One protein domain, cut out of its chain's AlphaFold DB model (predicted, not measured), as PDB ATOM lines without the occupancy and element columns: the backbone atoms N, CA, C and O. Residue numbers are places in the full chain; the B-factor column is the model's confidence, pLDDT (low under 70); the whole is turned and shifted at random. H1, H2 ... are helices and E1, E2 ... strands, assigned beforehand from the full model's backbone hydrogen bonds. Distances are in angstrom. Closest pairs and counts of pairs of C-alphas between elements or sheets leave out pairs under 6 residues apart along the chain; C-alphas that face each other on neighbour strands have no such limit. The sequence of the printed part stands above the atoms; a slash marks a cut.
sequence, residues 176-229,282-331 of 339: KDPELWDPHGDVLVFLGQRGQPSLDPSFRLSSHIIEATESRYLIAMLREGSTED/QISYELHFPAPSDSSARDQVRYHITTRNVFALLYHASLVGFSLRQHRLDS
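This is residues 176 to 229 and 282 to 331 of the 339 residues of an uncharacterized protein of Thermothielavioides terrestris (strain ATCC 38088 / NRRL 8126) (UniProt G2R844). A small three-stranded sheet, with the short helices H1 and H2 to its side and H2 packed on edge strand E3, makes one part of the body; the long helix H3, with the short strand E4 folded back along it, makes the other. A long loop of residues 191 to 202 joins E1 to E2. The printed part has 104 residues, with three named helices and four named strands in the order E1, E2, H1, H2, E3, H3, E4. The sheet runs E2, E1, E3 and is mixed; the class is mixed, helices and strands, with 46 residues, under half, in named elements. The whole is compact, with a radius of gyration of the C-alphas of 13.7 A and spans of 39 by 30 by 26 A.

E1, residues 187 to 190, begins at C-alpha 187 (191.364, 169.832, 67.353) and is 9.9 A long from first to last C-alpha. E2 is residues 203 to 205, 6.7 A. H1 is residues 207 to 211, 6.1 A, and H2 is residues 216 to 224, 12.1 A. After the cut come E3, residues 285 to 288, 10.2 A, and H3, residues 297 to 314, 26.6 A, whose C-alpha 297 is at (182.025, 170.489, 92.196). E4, residues 319 to 321, 6.9 A, ends at C-alpha 321 (186.734, 156.827, 87.170).

E1 is the inner strand of the sheet. E2 and E1, a hairpin, are antiparallel at 150 degrees, with N 187 and O 205 2.9 A apart, within hydrogen-bond range. E1 and E3 are parallel at 19 degrees, with N 190 and O 287 2.8 A apart, also within range. H2 only grazes the sheet, with its residues 218 to 224; the closest C-alphas of H2 and E3 are those of Leu 222 and Tyr 285, 6.1 A apart. H1 touches H2, closest at the C-alphas of Glu 211 and Ile 219, 6.1 A. H1 and H3 each only just graze the sheet, with 5 pairs of C-alphas within 10 A each. H3 touches no helix, and H2 and H3 are apart. The closest C-alphas of H3 and E4 are those of Asn 309 and Leu 319, 5.9 A apart. E4 pairs with no named strand. Every O i to N i+4 pair is within hydrogen-bond range in H1 and H2; in H3 it is 13 of 14.

The two C-alphas farthest apart are those of Asp 229 and Arg 325, 42.4 A. Residues 230 to 281 are not printed, and C-alphas 229 and 282 are 14.3 A apart across this cut. The link from E1 to E2 is long, at 12 residues. The mean pLDDT of the printed part is 83.6; it is under 70 at residues 193 to 199, 228 to 229 and 323 to 331.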
ATOM      1  N   LYS A 176     195.631 167.713  81.268       85.19
ATOM      2  CA  LYS A 176     196.553 167.420  80.163       85.19
ATOM      3  C   LYS A 176     196.725 165.913  80.071       85.19
ATOM      4  O   LYS A 176     197.616 165.342  80.708       85.19
ATOM      5  N   ASP A 177     195.808 165.267  79.365       87.19
ATOM      6  CA  ASP A 177     195.786 163.813  79.270       87.19
ATOM      7  C   ASP A 177     196.788 163.330  78.210       87.19
ATOM      8  O   ASP A 177     196.568 163.561  77.023       87.19
ATOM      9  N   PRO A 178     197.878 162.640  78.599       87.56
ATOM     10  CA  PRO A 178     198.867 162.156  77.642       87.56
ATOM     11  C   PRO A 178     198.351 161.024  76.748       87.56
ATOM     12  O   PRO A 178     198.981 160.744  75.738       87.56
ATOM     13  N   GLU A 179     197.266 160.330  77.113       89.81
ATOM     14  CA  GLU A 179     196.731 159.242  76.279       89.81
ATOM     15  C   GLU A 179     195.883 159.734  75.111       89.81
ATOM     16  O   GLU A 179     195.689 159.004  74.147       89.81
ATOM     17  N   LEU A 180     195.355 160.949  75.231       92.38
ATOM     18  CA  LEU A 180     194.502 161.588  74.236       92.38
ATOM     19  C   LEU A 180     195.221 162.749  73.556       92.38
ATOM     20  O   LEU A 180     194.576 163.611  72.977       92.38
ATOM     21  N   TRP A 181     196.543 162.822  73.685       93.31
ATOM     22  CA  TRP A 181     197.334 163.871  73.068       93.31
ATOM     23  C   TRP A 181     197.924 163.362  71.758       93.31
ATOM     24  O   TRP A 181     198.977 162.725  71.760       93.31
ATOM     25  N   ASP A 182     197.241 163.638  70.652       91.31
ATOM     26  CA  ASP A 182     197.723 163.345  69.306       91.31
ATOM     27  C   ASP A 182     198.669 164.462  68.825       91.31
ATOM     28  O   ASP A 182     198.220 165.603  68.666       91.31
ATOM     29  N   PRO A 183     199.964 164.181  68.570       90.06
ATOM     30  CA  PRO A 183     200.897 165.161  68.005       90.06
ATOM     31  C   PRO A 183     200.459 165.695  66.635       90.06
ATOM     32  O   PRO A 183     200.831 166.799  66.256       90.06
ATOM     33  N   HIS A 184     199.666 164.932  65.885       90.56
ATOM     34  CA  HIS A 184     199.197 165.308  64.553       90.56
ATOM     35  C   HIS A 184     197.747 165.803  64.542       90.56
ATOM     36  O   HIS A 184     197.220 166.101  63.473       90.56
ATOM     37  N   GLY A 185     197.099 165.900  65.706       91.88
ATOM     38  CA  GLY A 185     195.716 166.359  65.802       91.88
ATOM     39  C   GLY A 185     195.563 167.838  65.445       91.88
ATOM     40  O   GLY A 185     196.480 168.621  65.626       91.88
ATOM     41  N   ASP A 186     194.404 168.261  64.985       93.31
ATOM     42  CA  ASP A 186     194.066 169.640  64.599       93.31
ATOM     43  C   ASP A 186     192.933 170.223  65.464       93.31
ATOM     44  O   ASP A 186     192.514 171.364  65.266       93.31
ATOM     45  N   VAL A 187     192.459 169.460  66.453       93.69
ATOM     46  CA  VAL A 187     191.364 169.832  67.353       93.69
ATOM     47  C   VAL A 187     191.872 169.948  68.786       93.69
ATOM     48  O   VAL A 187     192.368 168.974  69.364       93.69
ATOM     49  N   LEU A 188     191.680 171.111  69.406       93.12
ATOM     50  CA  LEU A 188     191.892 171.303  70.840       93.12
ATOM     51  C   LEU A 188     190.587 171.117  71.606       93.12
ATOM     52  O   LEU A 188     189.553 171.675  71.244       93.12
ATOM     53  N   VAL A 189     190.635 170.347  72.695       92.31
ATOM     54  CA  VAL A 189     189.462 170.112  73.543       92.31
ATOM     55  C   VAL A 189     189.657 170.720  74.921       92.31
ATOM     56  O   VAL A 189     190.602 170.402  75.646       92.31
ATOM     57  N   PHE A 190     188.701 171.549  75.318       91.69
ATOM     58  CA  PHE A 190     188.649 172.227  76.600       91.69
ATOM     59  C   PHE A 190     187.481 171.686  77.419       91.69
ATOM     60  O   PHE A 190     186.316 171.848  77.064       91.69
ATOM     61  N   LEU A 191     187.780 171.079  78.565       88.12
ATOM     62  CA  LEU A 191     186.750 170.675  79.527       88.12
ATOM     63  C   LEU A 191     186.276 171.861  80.396       88.12
ATOM     64  O   LEU A 191     185.312 171.741  81.132       88.12
ATOM     65  N   GLY A 192     186.947 173.015  80.346       77.25
ATOM     66  CA  GLY A 192     186.585 174.210  81.120       77.25
ATOM     67  C   GLY A 192     185.568 175.126  80.429       77.25
ATOM     68  O   GLY A 192     185.237 174.950  79.258       77.25
ATOM     69  N   GLN A 193     185.099 176.149  81.153       65.31
ATOM     70  CA  GLN A 193     184.273 177.206  80.559       65.31
ATOM     71  C   GLN A 193     185.065 178.067  79.566       65.31
ATOM     72  O   GLN A 193     186.212 178.442  79.823       65.31
ATOM     73  N   ARG A 194     184.410 178.412  78.450       58.25
ATOM     74  CA  ARG A 194     184.917 179.333  77.425       58.25
ATOM     75  C   ARG A 194     185.106 180.726  78.043       58.25
ATOM     76  O   ARG A 194     184.191 181.239  78.682       58.25
ATOM     77  N   GLY A 195     186.289 181.319  77.880       53.97
ATOM     78  CA  GLY A 195     186.596 182.669  78.372       53.97
ATOM     79  C   GLY A 195     187.281 182.757  79.741       53.97
ATOM     80  O   GLY A 195     187.509 183.868  80.218       53.97
ATOM     81  N   GLN A 196     187.661 181.636  80.374       54.56
ATOM     82  CA  GLN A 196     188.651 181.710  81.453       54.56
ATOM     83  C   GLN A 196     190.051 181.909  80.855       54.56
ATOM     84  O   GLN A 196     190.463 181.117  80.004       54.56
ATOM     85  N   PRO A 197     190.790 182.950  81.277       42.62
ATOM     86  CA  PRO A 197     192.102 183.241  80.725       42.62
ATOM     87  C   PRO A 197     193.051 182.097  81.100       42.62
ATOM     88  O   PRO A 197     193.266 181.832  82.279       42.62
ATOM     89  N   SER A 198     193.624 181.425  80.099       50.53
ATOM     90  CA  SER A 198     194.683 180.422  80.276       50.53
ATOM     91  C   SER A 198     194.263 179.102  80.949       50.53
ATOM     92  O   SER A 198     194.930 178.619  81.869       50.53
ATOM     93  N   LEU A 199     193.188 178.460  80.487       65.19
ATOM     94  CA  LEU A 199     193.063 177.015  80.699       65.19
ATOM     95  C   LEU A 199     193.730 176.292  79.532       65.19
ATOM     96  O   LEU A 199     193.230 176.337  78.414       65.19
ATOM     97  N   ASP A 200     194.851 175.630  79.818       79.56
ATOM     98  CA  ASP A 200     195.498 174.716  78.878       79.56
ATOM     99  C   ASP A 200     194.466 173.729  78.296       79.56
ATOM    100  O   ASP A 200     193.590 173.251  79.038       79.56
ATOM    101  N   PRO A 201     194.557 173.393  76.996       88.12
ATOM    102  CA  PRO A 201     193.700 172.376  76.405       88.12
ATOM    103  C   PRO A 201     193.873 171.054  77.154       88.12
ATOM    104  O   PRO A 201     194.983 170.631  77.486       88.12
ATOM    105  N   SER A 202     192.750 170.392  77.425       89.94
ATOM    106  CA  SER A 202     192.726 169.144  78.188       89.94
ATOM    107  C   SER A 202     193.365 167.998  77.407       89.94
ATOM    108  O   SER A 202     194.049 167.157  77.997       89.94
ATOM    109  N   PHE A 203     193.153 167.966  76.091       92.50
ATOM    110  CA  PHE A 203     193.753 167.012  75.161       92.50
ATOM    111  C   PHE A 203     193.628 167.503  73.706       92.50
ATOM    112  O   PHE A 203     192.922 168.481  73.440       92.50
ATOM    113  N   ARG A 204     194.341 166.840  72.785       93.50
ATOM    114  CA  ARG A 204     194.466 167.210  71.366       93.50
ATOM    115  C   ARG A 204     194.089 166.022  70.487       93.50
ATOM    116  O   ARG A 204     194.706 164.971  70.599       93.50
ATOM    117  N   LEU A 205     193.090 166.195  69.630       94.62
ATOM    118  CA  LEU A 205     192.507 165.132  68.810       94.62
ATOM    119  C   LEU A 205     192.650 165.443  67.317       94.62
ATOM    120  O   LEU A 205     192.799 166.598  66.930       94.62
ATOM    121  N   SER A 206     192.540 164.415  66.481       94.81
ATOM    122  CA  SER A 206     192.332 164.547  65.039       94.81
ATOM    123  C   SER A 206     190.844 164.735  64.712       94.81
ATOM    124  O   SER A 206     189.998 163.942  65.147       94.81
ATOM    125  N   SER A 207     190.535 165.752  63.907       94.00
ATOM    126  CA  SER A 207     189.216 166.035  63.333       94.00
ATOM    127  C   SER A 207     188.689 164.839  62.554       94.00
ATOM    128  O   SER A 207     187.533 164.466  62.731       94.00
ATOM    129  N   HIS A 208     189.558 164.144  61.814       94.69
ATOM    130  CA  HIS A 208     189.200 162.956  61.042       94.69
ATOM    131  C   HIS A 208     188.567 161.854  61.903       94.69
ATOM    132  O   HIS A 208     187.575 161.244  61.507       94.69
ATOM    133  N   ILE A 209     189.095 161.618  63.111       94.12
ATOM    134  CA  ILE A 209     188.535 160.615  64.033       94.12
ATOM    135  C   ILE A 209     187.156 161.053  64.535       94.12
ATOM    136  O   ILE A 209     186.268 160.219  64.709       94.12
ATOM    137  N   ILE A 210     186.954 162.354  64.755       93.88
ATOM    138  CA  ILE A 210     185.668 162.903  65.192       93.88
ATOM    139  C   ILE A 210     184.641 162.845  64.051       93.88
ATOM    140  O   ILE A 210     183.504 162.433  64.278       93.88
ATOM    141  N   GLU A 211     185.026 163.185  62.823       94.38
ATOM    142  CA  GLU A 211     184.172 163.088  61.634       94.38
ATOM    143  C   GLU A 211     183.761 161.645  61.334       94.38
ATOM    144  O   GLU A 211     182.590 161.386  61.050       94.38
ATOM    145  N   ALA A 212     184.686 160.693  61.495       95.56
ATOM    146  CA  ALA A 212     184.429 159.266  61.320       95.56
ATOM    147  C   ALA A 212     183.391 158.703  62.307       95.56
ATOM    148  O   ALA A 212     182.842 157.629  62.070       95.56
ATOM    149  N   THR A 213     183.085 159.412  63.402       94.38
ATOM    150  CA  THR A 213     181.983 159.014  64.295       94.38
ATOM    151  C   THR A 213     180.600 159.215  63.676       94.38
ATOM    152  O   THR A 213     179.622 158.729  64.241       94.38
ATOM    153  N   GLU A 214     180.497 159.987  62.585       94.44
ATOM    154  CA  GLU A 214     179.243 160.421  61.946       94.44
ATOM    155  C   GLU A 214     178.245 161.086  62.919       94.44
ATOM    156  O   GLU A 214     177.064 161.294  62.618       94.44
ATOM    157  N   SER A 215     178.713 161.468  64.111       95.25
ATOM    158  CA  SER A 215     177.886 162.070  65.142       95.25
ATOM    159  C   SER A 215     177.549 163.496  64.745       95.25
ATOM    160  O   SER A 215     178.387 164.398  64.796       95.25
ATOM    161  N   ARG A 216     176.278 163.722  64.404       95.19
ATOM    162  CA  ARG A 216     175.752 165.050  64.049       95.19
ATOM    163  C   ARG A 216     176.086 166.109  65.093       95.19
ATOM    164  O   ARG A 216     176.352 167.244  64.721       95.19
ATOM    165  N   TYR A 217     176.079 165.732  66.369       93.88
ATOM    166  CA  TYR A 217     176.404 166.631  67.471       93.88
ATOM    167  C   TYR A 217     177.887 167.023  67.475       93.88
ATOM    168  O   TYR A 217     178.198 168.208  67.502       93.88
ATOM    169  N   LEU A 218     178.800 166.048  67.384       92.56
ATOM    170  CA  LEU A 218     180.243 166.318  67.374       92.56
ATOM    171  C   LEU A 218     180.669 167.102  66.126       92.56
ATOM    172  O   LEU A 218     181.440 168.049  66.230       92.56
ATOM    173  N   ILE A 219     180.113 166.754  64.964       94.25
ATOM    174  CA  ILE A 219     180.378 167.454  63.702       94.25
ATOM    175  C   ILE A 219     179.849 168.893  63.747       94.25
ATOM    176  O   ILE A 219     180.509 169.804  63.256       94.25
ATOM    177  N   ALA A 220     178.668 169.121  64.330       93.94
ATOM    178  CA  ALA A 220     178.138 170.474  64.491       93.94
ATOM    179  C   ALA A 220     179.041 171.324  65.393       93.94
ATOM    180  O   ALA A 220     179.350 172.454  65.028       93.94
ATOM    181  N   MET A 221     179.518 170.764  66.511       91.88
ATOM    182  CA  MET A 221     180.446 171.477  67.392       91.88
ATOM    183  C   MET A 221     181.798 171.755  66.730       91.88
ATOM    184  O   MET A 221     182.348 172.824  66.954       91.88
ATOM    185  N   LEU A 222     182.328 170.842  65.902       92.56
ATOM    186  CA  LEU A 222     183.548 171.112  65.128       92.56
ATOM    187  C   LEU A 222     183.366 172.321  64.214       92.56
ATOM    188  O   LEU A 222     184.195 173.218  64.213       92.56
ATOM    189  N   ARG A 223     182.252 172.374  63.479       91.31
ATOM    190  CA  ARG A 223     181.950 173.501  62.587       91.31
ATOM    191  C   ARG A 223     181.773 174.814  63.345       91.31
ATOM    192  O   ARG A 223     182.216 175.844  62.867       91.31
ATOM    193  N   GLU A 224     181.126 174.775  64.509       90.69
ATOM    194  CA  GLU A 224     180.957 175.947  65.380       90.69
ATOM    195  C   GLU A 224     182.281 176.412  66.007       90.69
ATOM    196  O   GLU A 224     182.453 177.593  66.301       90.69
ATOM    197  N   GLY A 225     183.206 175.480  66.227       87.44
ATOM    198  CA  GLY A 225     184.520 175.717  66.809       87.44
ATOM    199  C   GLY A 225     185.636 175.963  65.794       87.44
ATOM    200  O   GLY A 225     186.793 175.851  66.186       87.44
ATOM    201  N   SER A 226     185.336 176.228  64.516       88.75
ATOM    202  CA  SER A 226     186.373 176.471  63.502       88.75
ATOM    203  C   SER A 226     187.154 177.747  63.817       88.75
ATOM    204  O   SER A 226     186.568 178.791  64.093       88.75
ATOM    205  N   THR A 227     188.484 177.673  63.779       81.44
ATOM    206  CA  THR A 227     189.375 178.822  64.016       81.44
ATOM    207  C   THR A 227     189.711 179.579  62.729       81.44
ATOM    208  O   THR A 227     190.479 180.539  62.764       81.44
ATOM    209  N   GLU A 228     189.190 179.142  61.577       67.25
ATOM    210  CA  GLU A 228     189.463 179.766  60.275       67.25
ATOM    211  C   GLU A 228     188.760 181.126  60.096       67.25
ATOM    212  O   GLU A 228     189.268 181.983  59.377       67.25
ATOM    213  N   ASP A 229     187.661 181.376  60.820       57.03
ATOM    214  CA  ASP A 229     186.878 182.618  60.717       57.03
ATOM    215  C   ASP A 229     187.563 183.851  61.351       57.03
ATOM    216  O   ASP A 229     187.242 184.990  61.004       57.03
ATOM    217  N   GLN A 282     198.873 172.689  62.340       83.88
ATOM    218  CA  GLN A 282     198.004 173.859  62.507       83.88
ATOM    219  C   GLN A 282     196.693 173.450  63.202       83.88
ATOM    220  O   GLN A 282     196.033 172.508  62.768       83.88
ATOM    221  N   ILE A 283     196.353 174.119  64.306       90.00
ATOM    222  CA  ILE A 283     195.063 173.929  64.974       90.00
ATOM    223  C   ILE A 283     193.989 174.567  64.096       90.00
ATOM    224  O   ILE A 283     194.141 175.714  63.677       90.00
ATOM    225  N   SER A 284     192.935 173.806  63.814       91.12
ATOM    226  CA  SER A 284     191.809 174.224  62.973       91.12
ATOM    227  C   SER A 284     190.502 174.327  63.751       91.12
ATOM    228  O   SER A 284     189.592 175.023  63.313       91.12
ATOM    229  N   TYR A 285     190.393 173.647  64.899       92.75
ATOM    230  CA  TYR A 285     189.151 173.588  65.666       92.75
ATOM    231  C   TYR A 285     189.383 173.654  67.178       92.75
ATOM    232  O   TYR A 285     190.296 173.022  67.717       92.75
ATOM    233  N   GLU A 286     188.477 174.328  67.881       92.69
ATOM    234  CA  GLU A 286     188.404 174.370  69.340       92.69
ATOM    235  C   GLU A 286     187.038 173.889  69.839       92.69
ATOM    236  O   GLU A 286     185.988 174.426  69.490       92.69
ATOM    237  N   LEU A 287     187.039 172.874  70.701       92.12
ATOM    238  CA  LEU A 287     185.829 172.300  71.283       92.12
ATOM    239  C   LEU A 287     185.758 172.576  72.780       92.12
ATOM    240  O   LEU A 287     186.694 172.272  73.521       92.12
ATOM    241  N   HIS A 288     184.610 173.059  73.249       91.12
ATOM    242  CA  HIS A 288     184.374 173.344  74.663       91.12
ATOM    243  C   HIS A 288     183.268 172.462  75.244       91.12
ATOM    244  O   HIS A 288     182.154 172.422  74.730       91.12
ATOM    245  N   PHE A 289     183.558 171.822  76.377       90.94
ATOM    246  CA  PHE A 289     182.623 170.987  77.133       90.94
ATOM    247  C   PHE A 289     182.486 171.492  78.575       90.94
ATOM    248  O   PHE A 289     183.005 170.863  79.505       90.94
ATOM    249  N   PRO A 290     181.816 172.638  78.792       89.38
ATOM    250  CA  PRO A 290     181.613 173.171  80.128       89.38
ATOM    251  C   PRO A 290     180.648 172.291  80.924       89.38
ATOM    252  O   PRO A 290     179.606 171.869  80.423       89.38
ATOM    253  N   ALA A 291     180.964 172.051  82.197       86.81
ATOM    254  CA  ALA A 291     180.000 171.429  83.094       86.81
ATOM    255  C   ALA A 291     178.794 172.368  83.320       86.81
ATOM    256  O   ALA A 291     178.972 173.592  83.318       86.81
ATOM    257  N   PRO A 292     177.582 171.826  83.546       86.38
ATOM    258  CA  PRO A 292     176.400 172.631  83.853       86.38
ATOM    259  C   PRO A 292     176.634 173.555  85.058       86.38
ATOM    260  O   PRO A 292     177.157 173.119  86.088       86.38
ATOM    261  N   SER A 293     176.248 174.827  84.938       81.31
ATOM    262  CA  SER A 293     176.538 175.880  85.927       81.31
ATOM    263  C   SER A 293     175.905 175.651  87.308       81.31
ATOM    264  O   SER A 293     176.348 176.239  88.291       81.31
ATOM    265  N   ASP A 294     174.875 174.814  87.394       80.50
ATOM    266  CA  ASP A 294     174.137 174.459  88.610       80.50
ATOM    267  C   ASP A 294     174.676 173.197  89.310       80.50
ATOM    268  O   ASP A 294     174.195 172.815  90.379       80.50
ATOM    269  N   SER A 295     175.690 172.548  88.733       81.56
ATOM    270  CA  SER A 295     176.205 171.272  89.228       81.56
ATOM    271  C   SER A 295     177.228 171.430  90.359       81.56
ATOM    272  O   SER A 295     178.051 172.352  90.386       81.56
ATOM    273  N   SER A 296     177.207 170.495  91.315       86.75
ATOM    274  CA  SER A 296     178.179 170.465  92.411       86.75
ATOM    275  C   SER A 296     179.601 170.252  91.880       86.75
ATOM    276  O   SER A 296     179.797 169.611  90.849       86.75
ATOM    277  N   ALA A 297     180.630 170.692  92.611       82.69
ATOM    278  CA  ALA A 297     182.025 170.489  92.196       82.69
ATOM    279  C   ALA A 297     182.370 169.009  91.916       82.69
ATOM    280  O   ALA A 297     183.219 168.708  91.079       82.69
ATOM    281  N   ARG A 298     181.712 168.067  92.608       83.31
ATOM    282  CA  ARG A 298     181.888 166.628  92.376       83.31
ATOM    283  C   ARG A 298     181.247 166.186  91.060       83.31
ATOM    284  O   ARG A 298     181.820 165.348  90.367       83.31
ATOM    285  N   ASP A 299     180.093 166.744  90.719       84.19
ATOM    286  CA  ASP A 299     179.371 166.421  89.489       84.19
ATOM    287  C   ASP A 299     180.013 167.073  88.264       84.19
ATOM    288  O   ASP A 299     180.096 166.428  87.226       84.19
ATOM    289  N   GLN A 300     180.609 168.261  88.409       86.88
ATOM    290  CA  GLN A 300     181.462 168.861  87.374       86.88
ATOM    291  C   GLN A 300     182.635 167.937  87.027       86.88
ATOM    292  O   GLN A 300     182.865 167.603  85.866       86.88
ATOM    293  N   VAL A 301     183.342 167.432  88.045       84.50
ATOM    294  CA  VAL A 301     184.442 166.480  87.832       84.50
ATOM    295  C   VAL A 301     183.941 165.194  87.168       84.50
ATOM    296  O   VAL A 301     184.599 164.692  86.258       84.50
ATOM    297  N   ARG A 302     182.778 164.666  87.571       86.44
ATOM    298  CA  ARG A 302     182.162 163.499  86.913       86.44
ATOM    299  C   ARG A 302     181.840 163.777  85.449       86.44
ATOM    300  O   ARG A 302     182.215 162.971  84.609       86.44
ATOM    301  N   TYR A 303     181.222 164.915  85.147       89.25
ATOM    302  CA  TYR A 303     180.892 165.330  83.787       89.25
ATOM    303  C   TYR A 303     182.140 165.379  82.895       89.25
ATOM    304  O   TYR A 303     182.155 164.803  81.806       89.25
ATOM    305  N   HIS A 304     183.225 165.978  83.384       89.81
ATOM    306  CA  HIS A 304     184.489 166.043  82.653       89.81
ATOM    307  C   HIS A 304     185.138 164.666  82.460       89.81
ATOM    308  O   HIS A 304     185.620 164.368  81.369       89.81
ATOM    309  N   ILE A 305     185.120 163.801  83.481       90.06
ATOM    310  CA  ILE A 305     185.614 162.419  83.366       90.06
ATOM    311  C   ILE A 305     184.796 161.638  82.331       90.06
ATOM    312  O   ILE A 305     185.375 160.945  81.498       90.06
ATOM    313  N   THR A 306     183.468 161.756  82.363       91.38
ATOM    314  CA  THR A 306     182.573 161.094  81.406       91.38
ATOM    315  C   THR A 306     182.844 161.581  79.990       91.38
ATOM    316  O   THR A 306     183.059 160.759  79.103       91.38
ATOM    317  N   THR A 307     182.939 162.896  79.792       92.62
ATOM    318  CA  THR A 307     183.272 163.504  78.495       92.62
ATOM    319  C   THR A 307     184.610 162.985  77.974       92.62
ATOM    320  O   THR A 307     184.696 162.490  76.853       92.62
ATOM    321  N   ARG A 308     185.650 162.993  78.815       93.12
ATOM    322  CA  ARG A 308     186.962 162.432  78.478       93.12
ATOM    323  C   ARG A 308     186.871 160.948  78.111       93.12
ATOM    324  O   ARG A 308     187.526 160.511  77.172       93.12
ATOM    325  N   ASN A 309     186.082 160.160  78.840       93.44
ATOM    326  CA  ASN A 309     185.943 158.726  78.580       93.44
ATOM    327  C   ASN A 309     185.244 158.425  77.247       93.44
ATOM    328  O   ASN A 309     185.558 157.403  76.645       93.44
ATOM    329  N   VAL A 310     184.357 159.299  76.758       93.12
ATOM    330  CA  VAL A 310     183.785 159.169  75.406       93.12
ATOM    331  C   VAL A 310     184.902 159.184  74.361       93.12
ATOM    332  O   VAL A 310     184.979 158.277  73.537       93.12
ATOM    333  N   PHE A 311     185.824 160.143  74.445       94.19
ATOM    334  CA  PHE A 311     186.975 160.204  73.540       94.19
ATOM    335  C   PHE A 311     187.986 159.083  73.792       94.19
ATOM    336  O   PHE A 311     188.549 158.545  72.844       94.19
ATOM    337  N   ALA A 312     188.164 158.651  75.044       92.56
ATOM    338  CA  ALA A 312     189.003 157.496  75.355       92.56
ATOM    339  C   ALA A 312     188.542 156.222  74.639       92.56
ATOM    340  O   ALA A 312     189.378 155.448  74.181       92.56
ATOM    341  N   LEU A 313     187.232 156.024  74.480       91.75
ATOM    342  CA  LEU A 313     186.701 154.899  73.711       91.75
ATOM    343  C   LEU A 313     187.025 155.011  72.215       91.75
ATOM    344  O   LEU A 313     187.369 154.000  71.607       91.75
ATOM    345  N   LEU A 314     186.960 156.220  71.647       91.69
ATOM    346  CA  LEU A 314     187.284 156.474  70.237       91.69
ATOM    347  C   LEU A 314     188.773 156.247  69.928       91.69
ATOM    348  O   LEU A 314     189.106 155.739  68.866       91.69
ATOM    349  N   TYR A 315     189.656 156.579  70.873       91.50
ATOM    350  CA  TYR A 315     191.114 156.464  70.731       91.50
ATOM    351  C   TYR A 315     191.692 155.172  71.327       91.50
ATOM    352  O   TYR A 315     192.909 155.019  71.415       91.50
ATOM    353  N   HIS A 316     190.837 154.247  71.774       91.00
ATOM    354  CA  HIS A 316     191.248 153.023  72.475       91.00
ATOM    355  C   HIS A 316     192.180 153.281  73.679       91.00
ATOM    356  O   HIS A 316     193.044 152.466  74.012       91.00
ATOM    357  N   ALA A 317     191.990 154.419  74.347       90.81
ATOM    358  CA  ALA A 317     192.719 154.809  75.542       90.81
ATOM    359  C   ALA A 317     192.125 154.155  76.802       90.81
ATOM    360  O   ALA A 317     191.053 153.544  76.791       90.81
ATOM    361  N   SER A 318     192.835 154.271  77.926       90.31
ATOM    362  CA  SER A 318     192.375 153.690  79.190       90.31
ATOM    363  C   SER A 318     191.129 154.412  79.699       90.31
ATOM    364  O   SER A 318     190.951 155.587  79.411       90.31
ATOM    365  N   LEU A 319     190.274 153.759  80.487       91.44
ATOM    366  CA  LEU A 319     189.116 154.411  81.112       91.44
ATOM    367  C   LEU A 319     189.475 154.934  82.498       91.44
ATOM    368  O   LEU A 319     190.277 154.337  83.214       91.44
ATOM    369  N   VAL A 320     188.859 156.037  82.909       89.50
ATOM    370  CA  VAL A 320     189.161 156.684  84.187       89.50
ATOM    371  C   VAL A 320     187.879 156.882  85.002       89.50
ATOM    372  O   VAL A 320     186.840 157.229  84.453       89.50
ATOM    373  N   GLY A 321     187.916 156.658  86.318       85.94
ATOM    374  CA  GLY A 321     186.734 156.827  87.170       85.94
ATOM    375  C   GLY A 321     186.986 156.580  88.658       85.94
ATOM    376  O   GLY A 321     187.973 155.952  89.039       85.94
ATOM    377  N   PHE A 322     186.099 157.107  89.509       80.88
ATOM    378  CA  PHE A 322     186.163 156.929  90.970       80.88
ATOM    379  C   PHE A 322     185.894 155.481  91.403       80.88
ATOM    380  O   PHE A 322     186.356 155.044  92.450       80.88
ATOM    381  N   SER A 323     185.135 154.741  90.598       67.81
ATOM    382  CA  SER A 323     184.889 153.311  90.748       67.81
ATOM    383  C   SER A 323     184.637 152.699  89.369       67.81
ATOM    384  O   SER A 323     184.107 153.360  88.471       67.81
ATOM    385  N   LEU A 324     184.993 151.425  89.187       54.31
ATOM    386  CA  LEU A 324     184.800 150.727  87.915       54.31
ATOM    387  C   LEU A 324     183.315 150.575  87.542       54.31
ATOM    388  O   LEU A 324     183.031 150.315  86.392       54.31
ATOM    389  N   ARG A 325     182.329 150.751  88.430       45.94
ATOM    390  CA  ARG A 325     180.907 150.695  88.017       45.94
ATOM    391  C   ARG A 325     180.352 152.023  87.493       45.94
ATOM    392  O   ARG A 325     179.449 151.999  86.664       45.94
ATOM    393  N   GLN A 326     180.906 153.167  87.898       51.97
ATOM    394  CA  GLN A 326     180.360 154.482  87.528       51.97
ATOM    395  C   GLN A 326     180.627 154.867  86.055       51.97
ATOM    396  O   GLN A 326     179.962 155.750  85.536       51.97
ATOM    397  N   HIS A 327     181.554 154.206  85.348       45.78
ATOM    398  CA  HIS A 327     181.888 154.562  83.957       45.78
ATOM    399  C   HIS A 327     180.853 154.110  82.908       45.78
ATOM    400  O   HIS A 327     180.924 154.566  81.772       45.78
ATOM    401  N   ARG A 328     179.931 153.194  83.248       44.41
ATOM    402  CA  ARG A 328     179.018 152.556  82.275       44.41
ATOM    403  C   ARG A 328     177.577 153.093  82.308       44.41
ATOM    404  O   ARG A 328     176.816 152.758  81.409       44.41
ATOM    405  N   LEU A 329     177.181 153.882  83.314       47.22
ATOM    406  CA  LEU A 329     175.757 154.153  83.594       47.22
ATOM    407  C   LEU A 329     175.265 155.597  83.385       47.22
ATOM    408  O   LEU A 329     174.056 155.778  83.333       47.22
ATOM    409  N   ASP A 330     176.122 156.602  83.190       40.12
ATOM    410  CA  ASP A 330     175.669 157.995  82.970       40.12
ATOM    411  C   ASP A 330     175.502 158.341  81.476       40.12
ATOM    412  O   ASP A 330     176.027 159.334  80.975       40.12
ATOM    413  N   SER A 331     174.752 157.510  80.745       37.94
ATOM    414  CA  SER A 331     174.122 157.920  79.483       37.94
ATOM    415  C   SER A 331     172.654 158.245  79.780       37.94
ATOM    416  O   SER A 331     171.924 157.353  80.219       37.94
TER     417      SER A 331